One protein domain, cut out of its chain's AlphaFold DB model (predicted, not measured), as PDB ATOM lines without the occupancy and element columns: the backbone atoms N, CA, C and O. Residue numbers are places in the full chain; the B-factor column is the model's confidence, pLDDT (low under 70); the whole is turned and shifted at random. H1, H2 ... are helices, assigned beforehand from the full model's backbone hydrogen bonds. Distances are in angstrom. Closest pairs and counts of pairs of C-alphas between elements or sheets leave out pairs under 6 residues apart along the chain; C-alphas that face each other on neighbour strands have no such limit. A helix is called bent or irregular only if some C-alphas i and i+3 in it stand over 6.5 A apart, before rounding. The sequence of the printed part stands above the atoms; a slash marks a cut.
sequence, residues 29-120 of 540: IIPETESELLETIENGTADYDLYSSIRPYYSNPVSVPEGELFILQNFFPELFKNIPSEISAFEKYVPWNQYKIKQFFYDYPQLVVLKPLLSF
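This is residues 29 to 120 of the 540 residues of an uncharacterized protein of Fibrobacter sp (UniProt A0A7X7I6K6). This is an elongated model of short helices with few contacts between them: the hairpin H1 and H2 makes one end, H6 and H7 meet in a corner at the other, and H8 lies between. H3 meets the last residues of H8, and the small pair H4 and H5 lies to one side. The printed part has 92 residues with eight named helices, H1 to H8 in chain order, and no named strand; the class is all helix. It is compact, with a radius of gyration of the C-alphas of 13.8 A, and spans 42 by 24 by 20 A.

Start at H1, residues 34 to 42; it and H2, residues 48 to 54, form a helical hairpin and only just touch, with 3 pairs of C-alphas within 8 A, closest Ile 41 and Tyr 48 at 6.1 A, a shallow tilt of 14 degrees, opposite ways. H3, residues 56 to 59, only just touches H8, residues 109 to 117, with 3 such pairs, closest Tyr 57 and Leu 117 at 5.5 A. H4, residues 70 to 73, and H5, residues 77 to 80, are close but not clearly touching, closest C-alphas Gln 73 and Phe 80 at 5.8 A. H6, residues 87 to 93, touches H7, residues 98 to 107, closest C-alphas Tyr 93 and Lys 100 at 5.2 A, a steep tilt of 60 degrees, opposite ways. H7 and H8 are close but not clearly touching, closest C-alphas Phe 105 and Val 112 at 6.3 A. Every O i to N i+4 pair is within hydrogen-bond range in H1, H2 and H7; H6 has 0 of 3 and H8 0 of 5, beside 3 of 4 and 4 of 6 O i to N i+3 pairs, and H3, H4 and H5 are too short for an O i to N i+4 pair.

Find C-alpha 34 at (18.688, -27.024, 10.708); from there H1 runs 12.3 A. H7 covers 14.3 A from C-alpha 98 at (9.447, -48.132, 4.759), and H8 15.0 A to C-alpha 117 at (13.723, -34.994, 14.436). H6 and H8 are irregular: C-alphas 89 and 92 are 7.2 A apart, and 113 and 116 are 7.7 A apart.

Look for the two C-alphas farthest apart, those of Asn 43 and Lys 92, at 42.2 A. The printed part has no cut and no long link; residues 44 to 46 and 85 are under pLDDT 70.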
ATOM      1  N   ILE A  29       4.992 -25.706  13.851       71.00
ATOM      2  CA  ILE A  29       5.623 -25.854  12.537       71.00
ATOM      3  C   ILE A  29       7.111 -26.124  12.766       71.00
ATOM      4  O   ILE A  29       7.877 -25.199  13.002       71.00
ATOM      5  N   ILE A  30       7.517 -27.392  12.701       81.12
ATOM      6  CA  ILE A  30       8.926 -27.785  12.810       81.12
ATOM      7  C   ILE A  30       9.597 -27.669  11.431       81.12
ATOM      8  O   ILE A  30       9.141 -28.340  10.501       81.12
ATOM      9  N   PRO A  31      10.664 -26.858  11.282       82.81
ATOM     10  CA  PRO A  31      11.418 -26.737  10.031       82.81
ATOM     11  C   PRO A  31      11.980 -28.077   9.545       82.81
ATOM     12  O   PRO A  31      12.337 -28.935  10.360       82.81
ATOM     13  N   GLU A  32      12.106 -28.267   8.229       80.38
ATOM     14  CA  GLU A  32      12.600 -29.531   7.667       80.38
ATOM     15  C   GLU A  32      14.119 -29.680   7.829       80.38
ATOM     16  O   GLU A  32      14.630 -30.802   7.879       80.38
ATOM     17  N   THR A  33      14.846 -28.563   7.962       79.31
ATOM     18  CA  THR A  33      16.311 -28.536   8.083       79.31
ATOM     19  C   THR A  33      16.809 -27.642   9.224       79.31
ATOM     20  O   THR A  33      16.133 -26.704   9.643       79.31
ATOM     21  N   GLU A  34      18.033 -27.900   9.715       79.06
ATOM     22  CA  GLU A  34      18.688 -27.024  10.708       79.06
ATOM     23  C   GLU A  34      18.917 -25.609  10.145       79.06
ATOM     24  O   GLU A  34      18.860 -24.633  10.885       79.06
ATOM     25  N   SER A  35      19.142 -25.471   8.834       80.00
ATOM     26  CA  SER A  35      19.317 -24.166   8.189       80.00
ATOM     27  C   SER A  35      18.037 -23.327   8.217       80.00
ATOM     28  O   SER A  35      18.099 -22.157   8.583       80.00
ATOM     29  N   GLU A  36      16.881 -23.924   7.916       80.31
ATOM     30  CA  GLU A  36      15.577 -23.249   8.027       80.31
ATOM     31  C   GLU A  36      15.258 -22.876   9.481       80.31
ATOM     32  O   GLU A  36      14.744 -21.794   9.752       80.31
ATOM     33  N   LEU A  37      15.616 -23.739  10.437       76.62
ATOM     34  CA  LEU A  37      15.496 -23.446  11.864       76.62
ATOM     35  C   LEU A  37      16.283 -22.190  12.255       76.62
ATOM     36  O   LEU A  37      15.739 -21.303  12.912       76.62
ATOM     37  N   LEU A  38      17.547 -22.097  11.838       76.06
ATOM     38  CA  LEU A  38      18.388 -20.934  12.119       76.06
ATOM     39  C   LEU A  38      17.812 -19.659  11.493       76.06
ATOM     40  O   LEU A  38      17.763 -18.637  12.167       76.06
ATOM     41  N   GLU A  39      17.279 -19.738  10.272       76.62
ATOM     42  CA  GLU A  39      16.612 -18.612   9.610       76.62
ATOM     43  C   GLU A  39      15.345 -18.161  10.361       76.62
ATOM     44  O   GLU A  39      15.115 -16.964  10.532       76.62
ATOM     45  N   THR A  40      14.532 -19.090  10.883       73.38
ATOM     46  CA  THR A  40      13.352 -18.730  11.699       73.38
ATOM     47  C   THR A  40      13.710 -18.106  13.050       73.38
ATOM     48  O   THR A  40      12.996 -17.222  13.531       73.38
ATOM     49  N   ILE A  41      14.835 -18.519  13.643       72.00
ATOM     50  CA  ILE A  41      15.374 -17.931  14.874       72.00
ATOM     51  C   ILE A  41      15.915 -16.521  14.598       72.00
ATOM     52  O   ILE A  41      15.596 -15.588  15.334       72.00
ATOM     53  N   GLU A  42      16.697 -16.349  13.529       72.00
ATOM     54  CA  GLU A  42      17.282 -15.060  13.132       72.00
ATOM     55  C   GLU A  42      16.214 -14.030  12.735       72.00
ATOM     56  O   GLU A  42      16.338 -12.853  13.070       72.00
ATOM     57  N   ASN A  43      15.129 -14.474  12.095       71.62
ATOM     58  CA  ASN A  43      14.015 -13.618  11.684       71.62
ATOM     59  C   ASN A  43      13.008 -13.314  12.813       71.62
ATOM     60  O   ASN A  43      12.048 -12.575  12.589       71.62
ATOM     61  N   GLY A  44      13.199 -13.869  14.018       62.81
ATOM     62  CA  GLY A  44      12.349 -13.612  15.189       62.81
ATOM     63  C   GLY A  44      10.912 -14.129  15.064       62.81
ATOM     64  O   GLY A  44      10.024 -13.665  15.778       62.81
ATOM     65  N   THR A  45      10.658 -15.067  14.148       64.31
ATOM     66  CA  THR A  45       9.320 -15.613  13.866       64.31
ATOM     67  C   THR A  45       8.988 -16.857  14.695       64.31
ATOM     68  O   THR A  45       7.887 -17.394  14.573       64.31
ATOM     69  N   ALA A  46       9.914 -17.305  15.548       65.69
ATOM     70  CA  ALA A  46       9.834 -18.550  16.300       65.69
ATOM     71  C   ALA A  46      10.230 -18.373  17.780       65.69
ATOM     72  O   ALA A  46      10.996 -17.476  18.132       65.69
ATOM     73  N   ASP A  47       9.713 -19.248  18.649       71.25
ATOM     74  CA  ASP A  47      10.042 -19.293  20.081       71.25
ATOM     75  C   ASP A  47      11.505 -19.724  20.301       71.25
ATOM     76  O   ASP A  47      11.855 -20.904  20.203       71.25
ATOM     77  N   TYR A  48      12.371 -18.750  20.581       72.38
ATOM     78  CA  TYR A  48      13.812 -18.955  20.714       72.38
ATOM     79  C   TYR A  48      14.178 -20.092  21.679       72.38
ATOM     80  O   TYR A  48      15.076 -20.881  21.370       72.38
ATOM     81  N   ASP A  49      13.487 -20.208  22.816       74.00
ATOM     82  CA  ASP A  49      13.839 -21.160  23.873       74.00
ATOM     83  C   ASP A  49      13.497 -22.598  23.464       74.00
ATOM     84  O   ASP A  49      14.306 -23.518  23.642       74.00
ATOM     85  N   LEU A  50      12.335 -22.797  22.836       80.06
ATOM     86  CA  LEU A  50      11.921 -24.091  22.298       80.06
ATOM     87  C   LEU A  50      12.828 -24.527  21.140       80.06
ATOM     88  O   LEU A  50      13.364 -25.640  21.139       80.06
ATOM     89  N   TYR A  51      13.031 -23.644  20.162       77.19
ATOM     90  CA  TYR A  51      13.737 -23.972  18.923       77.19
ATOM     91  C   TYR A  51      15.253 -24.128  19.126       77.19
ATOM     92  O   TYR A  51      15.870 -25.012  18.525       77.19
ATOM     93  N   SER A  52      15.846 -23.385  20.066       74.75
ATOM     94  CA  SER A  52      17.229 -23.618  20.510       74.75
ATOM     95  C   SER A  52      17.390 -24.964  21.223       74.75
ATOM     96  O   SER A  52      18.407 -25.637  21.046       74.75
ATOM     97  N   SER A  53      16.381 -25.392  21.990       78.44
ATOM     98  CA  SER A  53      16.419 -26.652  22.743       78.44
ATOM     99  C   SER A  53      16.284 -27.895  21.859       78.44
ATOM    100  O   SER A  53      16.864 -28.935  22.176       78.44
ATOM    101  N   ILE A  54      15.558 -27.804  20.737       82.25
ATOM    102  CA  ILE A  54      15.400 -28.931  19.801       82.25
ATOM    103  C   ILE A  54      16.500 -29.007  18.732       82.25
ATOM    104  O   ILE A  54      16.674 -30.060  18.116       82.25
ATOM    105  N   ARG A  55      17.282 -27.935  18.534       80.81
ATOM    106  CA  ARG A  55      18.377 -27.860  17.551       80.81
ATOM    107  C   ARG A  55      19.315 -29.083  17.545       80.81
ATOM    108  O   ARG A  55      19.604 -29.585  16.457       80.81
ATOM    109  N   PRO A  56      19.777 -29.628  18.693       81.50
ATOM    110  CA  PRO A  56      20.684 -30.779  18.696       81.50
ATOM    111  C   PRO A  56      20.124 -32.019  17.979       81.50
ATOM    112  O   PRO A  56      20.902 -32.822  17.458       81.50
ATOM    113  N   TYR A  57      18.797 -32.165  17.902       83.00
ATOM    114  CA  TYR A  57      18.139 -33.342  17.331       83.00
ATOM    115  C   TYR A  57      18.034 -33.328  15.799       83.00
ATOM    116  O   TYR A  57      17.652 -34.339  15.221       83.00
ATOM    117  N   TYR A  58      18.442 -32.249  15.122       79.19
ATOM    118  CA  TYR A  58      18.641 -32.273  13.665       79.19
ATOM    119  C   TYR A  58      19.928 -33.016  13.280       79.19
ATOM    120  O   TYR A  58      19.954 -33.775  12.313       79.19
ATOM    121  N   SER A  59      20.993 -32.845  14.072       76.56
ATOM    122  CA  SER A  59      22.269 -33.552  13.876       76.56
ATOM    123  C   SER A  59      22.264 -34.964  14.473       76.56
ATOM    124  O   SER A  59      22.905 -35.866  13.936       76.56
ATOM    125  N   ASN A  60      21.513 -35.176  15.560       78.56
ATOM    126  CA  ASN A  60      21.335 -36.472  16.216       78.56
ATOM    127  C   ASN A  60      19.841 -36.761  16.469       78.56
ATOM    128  O   ASN A  60      19.367 -36.556  17.590       78.56
ATOM    129  N   PRO A  61      19.096 -37.247  15.457       85.19
ATOM    130  CA  PRO A  61      17.662 -37.489  15.582       85.19
ATOM    131  C   PRO A  61      17.326 -38.566  16.616       85.19
ATOM    132  O   PRO A  61      18.065 -39.535  16.811       85.19
ATOM    133  N   VAL A  62      16.164 -38.415  17.240       84.62
ATOM    134  CA  VAL A  62      15.649 -39.283  18.301       84.62
ATOM    135  C   VAL A  62      15.273 -40.650  17.732       84.62
ATOM    136  O   VAL A  62      14.475 -40.749  16.799       84.62
ATOM    137  N   SER A  63      15.839 -41.730  18.281       84.31
ATOM    138  CA  SER A  63      15.600 -43.084  17.777       84.31
ATOM    139  C   SER A  63      14.267 -43.652  18.275       84.31
ATOM    140  O   SER A  63      14.117 -44.039  19.436       84.31
ATOM    141  N   VAL A  64      13.297 -43.775  17.364       86.44
ATOM    142  CA  VAL A  64      12.006 -44.430  17.637       86.44
ATOM    143  C   VAL A  64      12.176 -45.912  18.012       86.44
ATOM    144  O   VAL A  64      11.591 -46.335  19.010       86.44
ATOM    145  N   PRO A  65      12.999 -46.714  17.301       82.75
ATOM    146  CA  PRO A  65      13.213 -48.123  17.639       82.75
ATOM    147  C   PRO A  65      13.828 -48.367  19.024       82.75
ATOM    148  O   PRO A  65      13.632 -49.441  19.586       82.75
ATOM    149  N   GLU A  66      14.582 -47.404  19.561       75.44
ATOM    150  CA  GLU A  66      15.228 -47.501  20.880       75.44
ATOM    151  C   GLU A  66      14.365 -46.942  22.017       75.44
ATOM    152  O   GLU A  66      14.796 -46.929  23.169       75.44
ATOM    153  N   GLY A  67      13.141 -46.504  21.707       75.88
ATOM    154  CA  GLY A  67      12.231 -45.919  22.683       75.88
ATOM    155  C   GLY A  67      12.632 -44.520  23.125       75.88
ATOM    156  O   GLY A  67      12.177 -44.087  24.170       75.88
ATOM    157  N   GLU A  68      13.451 -43.793  22.361       81.94
ATOM    158  CA  GLU A  68      13.901 -42.442  22.730       81.94
ATOM    159  C   GLU A  68      12.811 -41.373  22.519       81.94
ATOM    160  O   GLU A  68      13.013 -40.213  22.864       81.94
ATOM    161  N   LEU A  69      11.631 -41.748  22.004       83.25
ATOM    162  CA  LEU A  69      10.496 -40.843  21.775       83.25
ATOM    163  C   LEU A  69      10.106 -40.012  23.011       83.25
ATOM    164  O   LEU A  69       9.661 -38.878  22.848       83.25
ATOM    165  N   PHE A  70      10.321 -40.528  24.230       82.50
ATOM    166  CA  PHE A  70      10.054 -39.791  25.474       82.50
ATOM    167  C   PHE A  70      10.855 -38.482  25.584       82.50
ATOM    168  O   PHE A  70      10.441 -37.569  26.291       82.50
ATOM    169  N   ILE A  71      11.992 -38.357  24.890       80.94
ATOM    170  CA  ILE A  71      12.806 -37.134  24.888       80.94
ATOM    171  C   ILE A  71      12.006 -35.965  24.299       80.94
ATOM    172  O   ILE A  71      12.060 -34.855  24.825       80.94
ATOM    173  N   LEU A  72      11.219 -36.221  23.247       82.31
ATOM    174  CA  LEU A  72      10.404 -35.204  22.574       82.31
ATOM    175  C   LEU A  72       9.112 -34.867  23.327       82.31
ATOM    176  O   LEU A  72       8.566 -33.782  23.134       82.31
ATOM    177  N   GLN A  73       8.660 -35.738  24.235       82.88
ATOM    178  CA  GLN A  73       7.506 -35.477  25.100       82.88
ATOM    179  C   GLN A  73       7.715 -34.246  25.994       82.88
ATOM    180  O   GLN A  73       6.754 -33.539  26.282       82.88
ATOM    181  N   ASN A  74       8.958 -33.960  26.393       79.56
ATOM    182  CA  ASN A  74       9.277 -32.789  27.215       79.56
ATOM    183  C   ASN A  74       9.119 -31.464  26.457       79.56
ATOM    184  O   ASN A  74       8.872 -30.439  27.082       79.56
ATOM    185  N   PHE A  75       9.266 -31.487  25.130       81.31
ATOM    186  CA  PHE A  75       9.165 -30.297  24.281       81.31
ATOM    187  C   PHE A  75       7.762 -30.132  23.687       81.31
ATOM    188  O   PHE A  75       7.303 -29.012  23.503       81.31
ATOM    189  N   PHE A  76       7.064 -31.242  23.418       84.69
ATOM    190  CA  PHE A  76       5.753 -31.244  22.760       84.69
ATOM    191  C   PHE A  76       4.724 -32.116  23.498       84.69
ATOM    192  O   PHE A  76       4.166 -33.037  22.898       84.69
ATOM    193  N   PRO A  77       4.439 -31.873  24.789       79.12
ATOM    194  CA  PRO A  77       3.639 -32.781  25.621       79.12
ATOM    195  C   PRO A  77       2.247 -33.086  25.045       79.12
ATOM    196  O   PRO A  77       1.727 -34.189  25.212       79.12
ATOM    197  N   GLU A  78       1.659 -32.143  24.312       81.06
ATOM    198  CA  GLU A  78       0.359 -32.289  23.655       81.06
ATOM    199  C   GLU A  78       0.339 -33.355  22.555       81.06
ATOM    200  O   GLU A  78      -0.655 -34.073  22.429       81.06
ATOM    201  N   LEU A  79       1.444 -33.533  21.823       81.00
ATOM    202  CA  LEU A  79       1.551 -34.527  20.749       81.00
ATOM    203  C   LEU A  79       1.642 -35.965  21.289       81.00
ATOM    204  O   LEU A  79       1.309 -36.914  20.578       81.00
ATOM    205  N   PHE A  80       2.058 -36.135  22.548       81.56
ATOM    206  CA  PHE A  80       2.386 -37.435  23.145       81.56
ATOM    207  C   PHE A  80       1.315 -37.995  24.096       81.56
ATOM    208  O   PHE A  80       1.491 -39.099  24.607       81.56
ATOM    209  N   LYS A  81       0.177 -37.308  24.294       75.06
ATOM    210  CA  LYS A  81      -0.877 -37.697  25.263       75.06
ATOM    211  C   LYS A  81      -1.396 -39.143  25.118       75.06
ATOM    212  O   LYS A  81      -1.768 -39.740  26.119       75.06
ATOM    213  N   ASN A  82      -1.387 -39.708  23.905       75.06
ATOM    214  CA  ASN A  82      -1.888 -41.062  23.603       75.06
ATOM    215  C   ASN A  82      -0.830 -41.977  22.958       75.06
ATOM    216  O   ASN A  82      -1.173 -42.930  22.257       75.06
ATOM    217  N   ILE A  83       0.455 -41.666  23.136       80.88
ATOM    218  CA  ILE A  83       1.547 -42.430  22.530       80.88
ATOM    219  C   ILE A  83       2.174 -43.323  23.602       80.88
ATOM    220  O   ILE A  83       2.566 -42.816  24.653       80.88
ATOM    221  N   PRO A  84       2.287 -44.643  23.372       76.88
ATOM    222  CA  PRO A  84       2.957 -45.531  24.310       76.88
ATOM    223  C   PRO A  84       4.405 -45.091  24.548       76.88
ATOM    224  O   PRO A  84       5.149 -44.851  23.601       76.88
ATOM    225  N   SER A  85       4.825 -45.019  25.808       65.94
ATOM    226  CA  SER A  85       6.206 -44.688  26.180       65.94
ATOM    227  C   SER A  85       7.128 -45.913  26.229       65.94
ATOM    228  O   SER A  85       8.344 -45.774  26.333       65.94
ATOM    229  N   GLU A  86       6.568 -47.123  26.180       72.38
ATOM    230  CA  GLU A  86       7.316 -48.374  26.299       72.38
ATOM    231  C   GLU A  86       7.766 -48.923  24.939       72.38
ATOM    232  O   GLU A  86       6.993 -48.987  23.984       72.38
ATOM    233  N   ILE A  87       9.007 -49.418  24.875       76.12
ATOM    234  CA  ILE A  87       9.602 -50.027  23.668       76.12
ATOM    235  C   ILE A  87       8.768 -51.219  23.160       76.12
ATOM    236  O   ILE A  87       8.621 -51.405  21.951       76.12
ATOM    237  N   SER A  88       8.193 -52.001  24.079       76.44
ATOM    238  CA  SER A  88       7.351 -53.178  23.808       76.44
ATOM    239  C   SER A  88       6.162 -52.857  22.895       76.44
ATOM    240  O   SER A  88       5.825 -53.636  22.004       76.44
ATOM    241  N   ALA A  89       5.562 -51.674  23.043       78.62
ATOM    242  CA  ALA A  89       4.410 -51.245  22.254       78.62
ATOM    243  C   ALA A  89       4.746 -50.994  20.771       78.62
ATOM    244  O   ALA A  89       3.855 -50.990  19.916       78.62
ATOM    245  N   PHE A  90       6.032 -50.819  20.449       82.69
ATOM    246  CA  PHE A  90       6.516 -50.596  19.090       82.69
ATOM    247  C   PHE A  90       7.068 -51.864  18.415       82.69
ATOM    248  O   PHE A  90       7.434 -51.813  17.238       82.69
ATOM    249  N   GLU A  91       7.069 -53.023  19.088       82.50
ATOM    250  CA  GLU A  91       7.557 -54.291  18.517       82.50
ATOM    251  C   GLU A  91       6.810 -54.693  17.236       82.50
ATOM    252  O   GLU A  91       7.413 -55.239  16.309       82.50
ATOM    253  N   LYS A  92       5.523 -54.334  17.115       85.94
ATOM    254  CA  LYS A  92       4.697 -54.597  15.920       85.94
ATOM    255  C   LYS A  92       5.216 -53.931  14.632       85.94
ATOM    256  O   LYS A  92       4.778 -54.292  13.532       85.94
ATOM    257  N   TYR A  93       6.131 -52.965  14.751       85.88
ATOM    258  CA  TYR A  93       6.762 -52.268  13.630       85.88
ATOM    259  C   TYR A  93       8.137 -52.828  13.249       85.88
ATOM    260  O   TYR A  93       8.741 -52.347  12.294       85.88
ATOM    261  N   VAL A  94       8.631 -53.863  13.939       80.62
ATOM    262  CA  VAL A  94       9.888 -54.538  13.593       80.62
ATOM    263  C   VAL A  94       9.655 -55.549  12.451       80.62
ATOM    264  O   VAL A  94       8.698 -56.321  12.514       80.62
ATOM    265  N   PRO A  95      10.517 -55.599  11.413       82.12
ATOM    266  CA  PRO A  95      11.627 -54.682  11.146       82.12
ATOM    267  C   PRO A  95      11.130 -53.321  10.627       82.12
ATOM    268  O   PRO A  95      10.221 -53.274   9.798       82.12
ATOM    269  N   TRP A  96      11.774 -52.230  11.069       84.12
ATOM    270  CA  TRP A  96      11.463 -50.835  10.708       84.12
ATOM    271  C   TRP A  96      11.784 -50.509   9.239       84.12
ATOM    272  O   TRP A  96      12.683 -49.737   8.918       84.12
ATOM    273  N   ASN A  97      11.058 -51.135   8.318       84.69
ATOM    274  CA  ASN A  97      11.134 -50.868   6.886       84.69
ATOM    275  C   ASN A  97      10.176 -49.730   6.484       84.69
ATOM    276  O   ASN A  97       9.325 -49.306   7.264       84.69
ATOM    277  N   GLN A  98      10.275 -49.247   5.242       86.81
ATOM    278  CA  GLN A  98       9.447 -48.132   4.759       86.81
ATOM    279  C   GLN A  98       7.935 -48.367   4.924       86.81
ATOM    280  O   GLN A  98       7.198 -47.419   5.182       86.81
ATOM    281  N   TYR A  99       7.465 -49.612   4.798       90.19
ATOM    282  CA  TYR A  99       6.057 -49.957   5.006       90.19
ATOM    283  C   TYR A  99       5.654 -49.811   6.479       90.19
ATOM    284  O   TYR A  99       4.656 -49.162   6.783       90.19
ATOM    285  N   LYS A 100       6.459 -50.345   7.403       91.12
ATOM    286  CA  LYS A 100       6.220 -50.243   8.848       91.12
ATOM    287  C   LYS A 100       6.356 -48.818   9.374       91.12
ATOM    288  O   LYS A 100       5.574 -48.429  10.230       91.12
ATOM    289  N   ILE A 101       7.266 -48.019   8.817       90.44
ATOM    290  CA  ILE A 101       7.385 -46.585   9.129       90.44
ATOM    291  C   ILE A 101       6.123 -45.832   8.681       90.44
ATOM    292  O   ILE A 101       5.590 -45.021   9.432       90.44
ATOM    293  N   LYS A 102       5.592 -46.129   7.488       89.38
ATOM    294  CA  LYS A 102       4.305 -45.566   7.043       89.38
ATOM    295  C   LYS A 102       3.154 -45.992   7.953       89.38
ATOM    296  O   LYS A 102       2.334 -45.154   8.303       89.38
ATOM    297  N   GLN A 103       3.117 -47.262   8.360       89.44
ATOM    298  CA  GLN A 103       2.121 -47.772   9.305       89.44
ATOM    299  C   GLN A 103       2.226 -47.076  10.674       89.44
ATOM    300  O   GLN A 103       1.210 -46.741  11.261       89.44
ATOM    301  N   PHE A 104       3.438 -46.792  11.155       91.75
ATOM    302  CA  PHE A 104       3.658 -46.045  12.394       91.75
ATOM    303  C   PHE A 104       3.077 -44.628  12.334       91.75
ATOM    304  O   PHE A 104       2.362 -44.228  13.246       91.75
ATOM    305  N   PHE A 105       3.325 -43.881  11.254       91.69
ATOM    306  CA  PHE A 105       2.734 -42.548  11.083       91.69
ATOM    307  C   PHE A 105       1.232 -42.585  10.774       91.69
ATOM    308  O   PHE A 105       0.546 -41.600  11.008       91.69
ATOM    309  N   TYR A 106       0.710 -43.703  10.265       90.00
ATOM    310  CA  TYR A 106      -0.732 -43.908  10.131       90.00
ATOM    311  C   TYR A 106      -1.399 -44.116  11.496       90.00
ATOM    312  O   TYR A 106      -2.440 -43.523  11.765       90.00
ATOM    313  N   ASP A 107      -0.775 -44.912  12.366       87.69
ATOM    314  CA  ASP A 107      -1.249 -45.163  13.728       87.69
ATOM    315  C   ASP A 107      -1.064 -43.922  14.636       87.69
ATOM    316  O   ASP A 107      -1.846 -43.722  15.564       87.69
ATOM    317  N   TYR A 108      -0.066 -43.069  14.356       88.19
ATOM    318  CA  TYR A 108       0.245 -41.837  15.102       88.19
ATOM    319  C   TYR A 108       0.419 -40.614  14.172       88.19
ATOM    320  O   TYR A 108       1.535 -40.097  14.021       88.19
ATOM    321  N   PRO A 109      -0.663 -40.115  13.545       86.56
ATOM    322  CA  PRO A 109      -0.598 -39.038  12.551       86.56
ATOM    323  C   PRO A 109      -0.062 -37.718  13.116       86.56
ATOM    324  O   PRO A 109       0.603 -36.963  12.409       86.56
ATOM    325  N   GLN A 110      -0.277 -37.459  14.405       84.06
ATOM    326  CA  GLN A 110       0.207 -36.258  15.082       84.06
ATOM    327  C   GLN A 110       1.741 -36.172  15.171       84.06
ATOM    328  O   GLN A 110       2.270 -35.080  15.328       84.06
ATOM    329  N   LEU A 111       2.475 -37.286  15.033       87.12
ATOM    330  CA  LEU A 111       3.945 -37.284  15.047       87.12
ATOM    331  C   LEU A 111       4.576 -36.922  13.699       87.12
ATOM    332  O   LEU A 111       5.793 -36.756  13.625       87.12
ATOM    333  N   VAL A 112       3.784 -36.802  12.629       86.00
ATOM    334  CA  VAL A 112       4.303 -36.491  11.287       86.00
ATOM    335  C   VAL A 112       5.053 -35.158  11.273       86.00
ATOM    336  O   VAL A 112       6.074 -35.055  10.596       86.00
ATOM    337  N   VAL A 113       4.615 -34.179  12.071       85.38
ATOM    338  CA  VAL A 113       5.290 -32.876  12.204       85.38
ATOM    339  C   VAL A 113       6.694 -32.991  12.803       85.38
ATOM    340  O   VAL A 113       7.553 -32.177  12.503       85.38
ATOM    341  N   LEU A 114       6.971 -34.037  13.592       87.62
ATOM    342  CA  LEU A 114       8.284 -34.270  14.206       87.62
ATOM    343  C   LEU A 114       9.216 -35.105  13.324       87.62
ATOM    344  O   LEU A 114      10.336 -35.394  13.732       87.62
ATOM    345  N   LYS A 115       8.785 -35.505  12.122       87.88
ATOM    346  CA  LYS A 115       9.558 -36.376  11.225       87.88
ATOM    347  C   LYS A 115      11.021 -35.937  11.015       87.88
ATOM    348  O   LYS A 115      11.857 -36.841  11.006       87.88
ATOM    349  N   PRO A 116      11.369 -34.636  10.892       87.31
ATOM    350  CA  PRO A 116      12.769 -34.204  10.773       87.31
ATOM    351  C   PRO A 116      13.646 -34.569  11.982       87.31
ATOM    352  O   PRO A 116      14.849 -34.759  11.838       87.31
ATOM    353  N   LEU A 117      13.045 -34.717  13.166       87.44
ATOM    354  CA  LEU A 117      13.723 -34.994  14.436       87.44
ATOM    355  C   LEU A 117      13.749 -36.488  14.797       87.44
ATOM    356  O   LEU A 117      14.266 -36.852  15.854       87.44
ATOM    357  N   LEU A 118      13.174 -37.363  13.961       89.56
ATOM    358  CA  LEU A 118      13.015 -38.793  14.241       89.56
ATOM    359  C   LEU A 118      13.925 -39.660  13.364       89.56
ATOM    360  O   LEU A 118      13.993 -39.502  12.146       89.56
ATOM    361  N   SER A 119      14.550 -40.668  13.975       88.31
ATOM    362  CA  SER A 119      15.270 -41.739  13.286       88.31
ATOM    363  C   SER A 119      14.576 -43.085  13.483       88.31
ATOM    364  O   SER A 119      14.194 -43.463  14.590       88.31
ATOM    365  N   PHE A 120      14.472 -43.846  12.394       86.75
ATOM    366  CA  PHE A 120      13.962 -45.222  12.377       86.75
ATOM    367  C   PHE A 120      15.080 -46.260  12.210       86.75
ATOM    368  O   PHE A 120      14.821 -47.447  12.003       86.75
TER     369      PHE A 120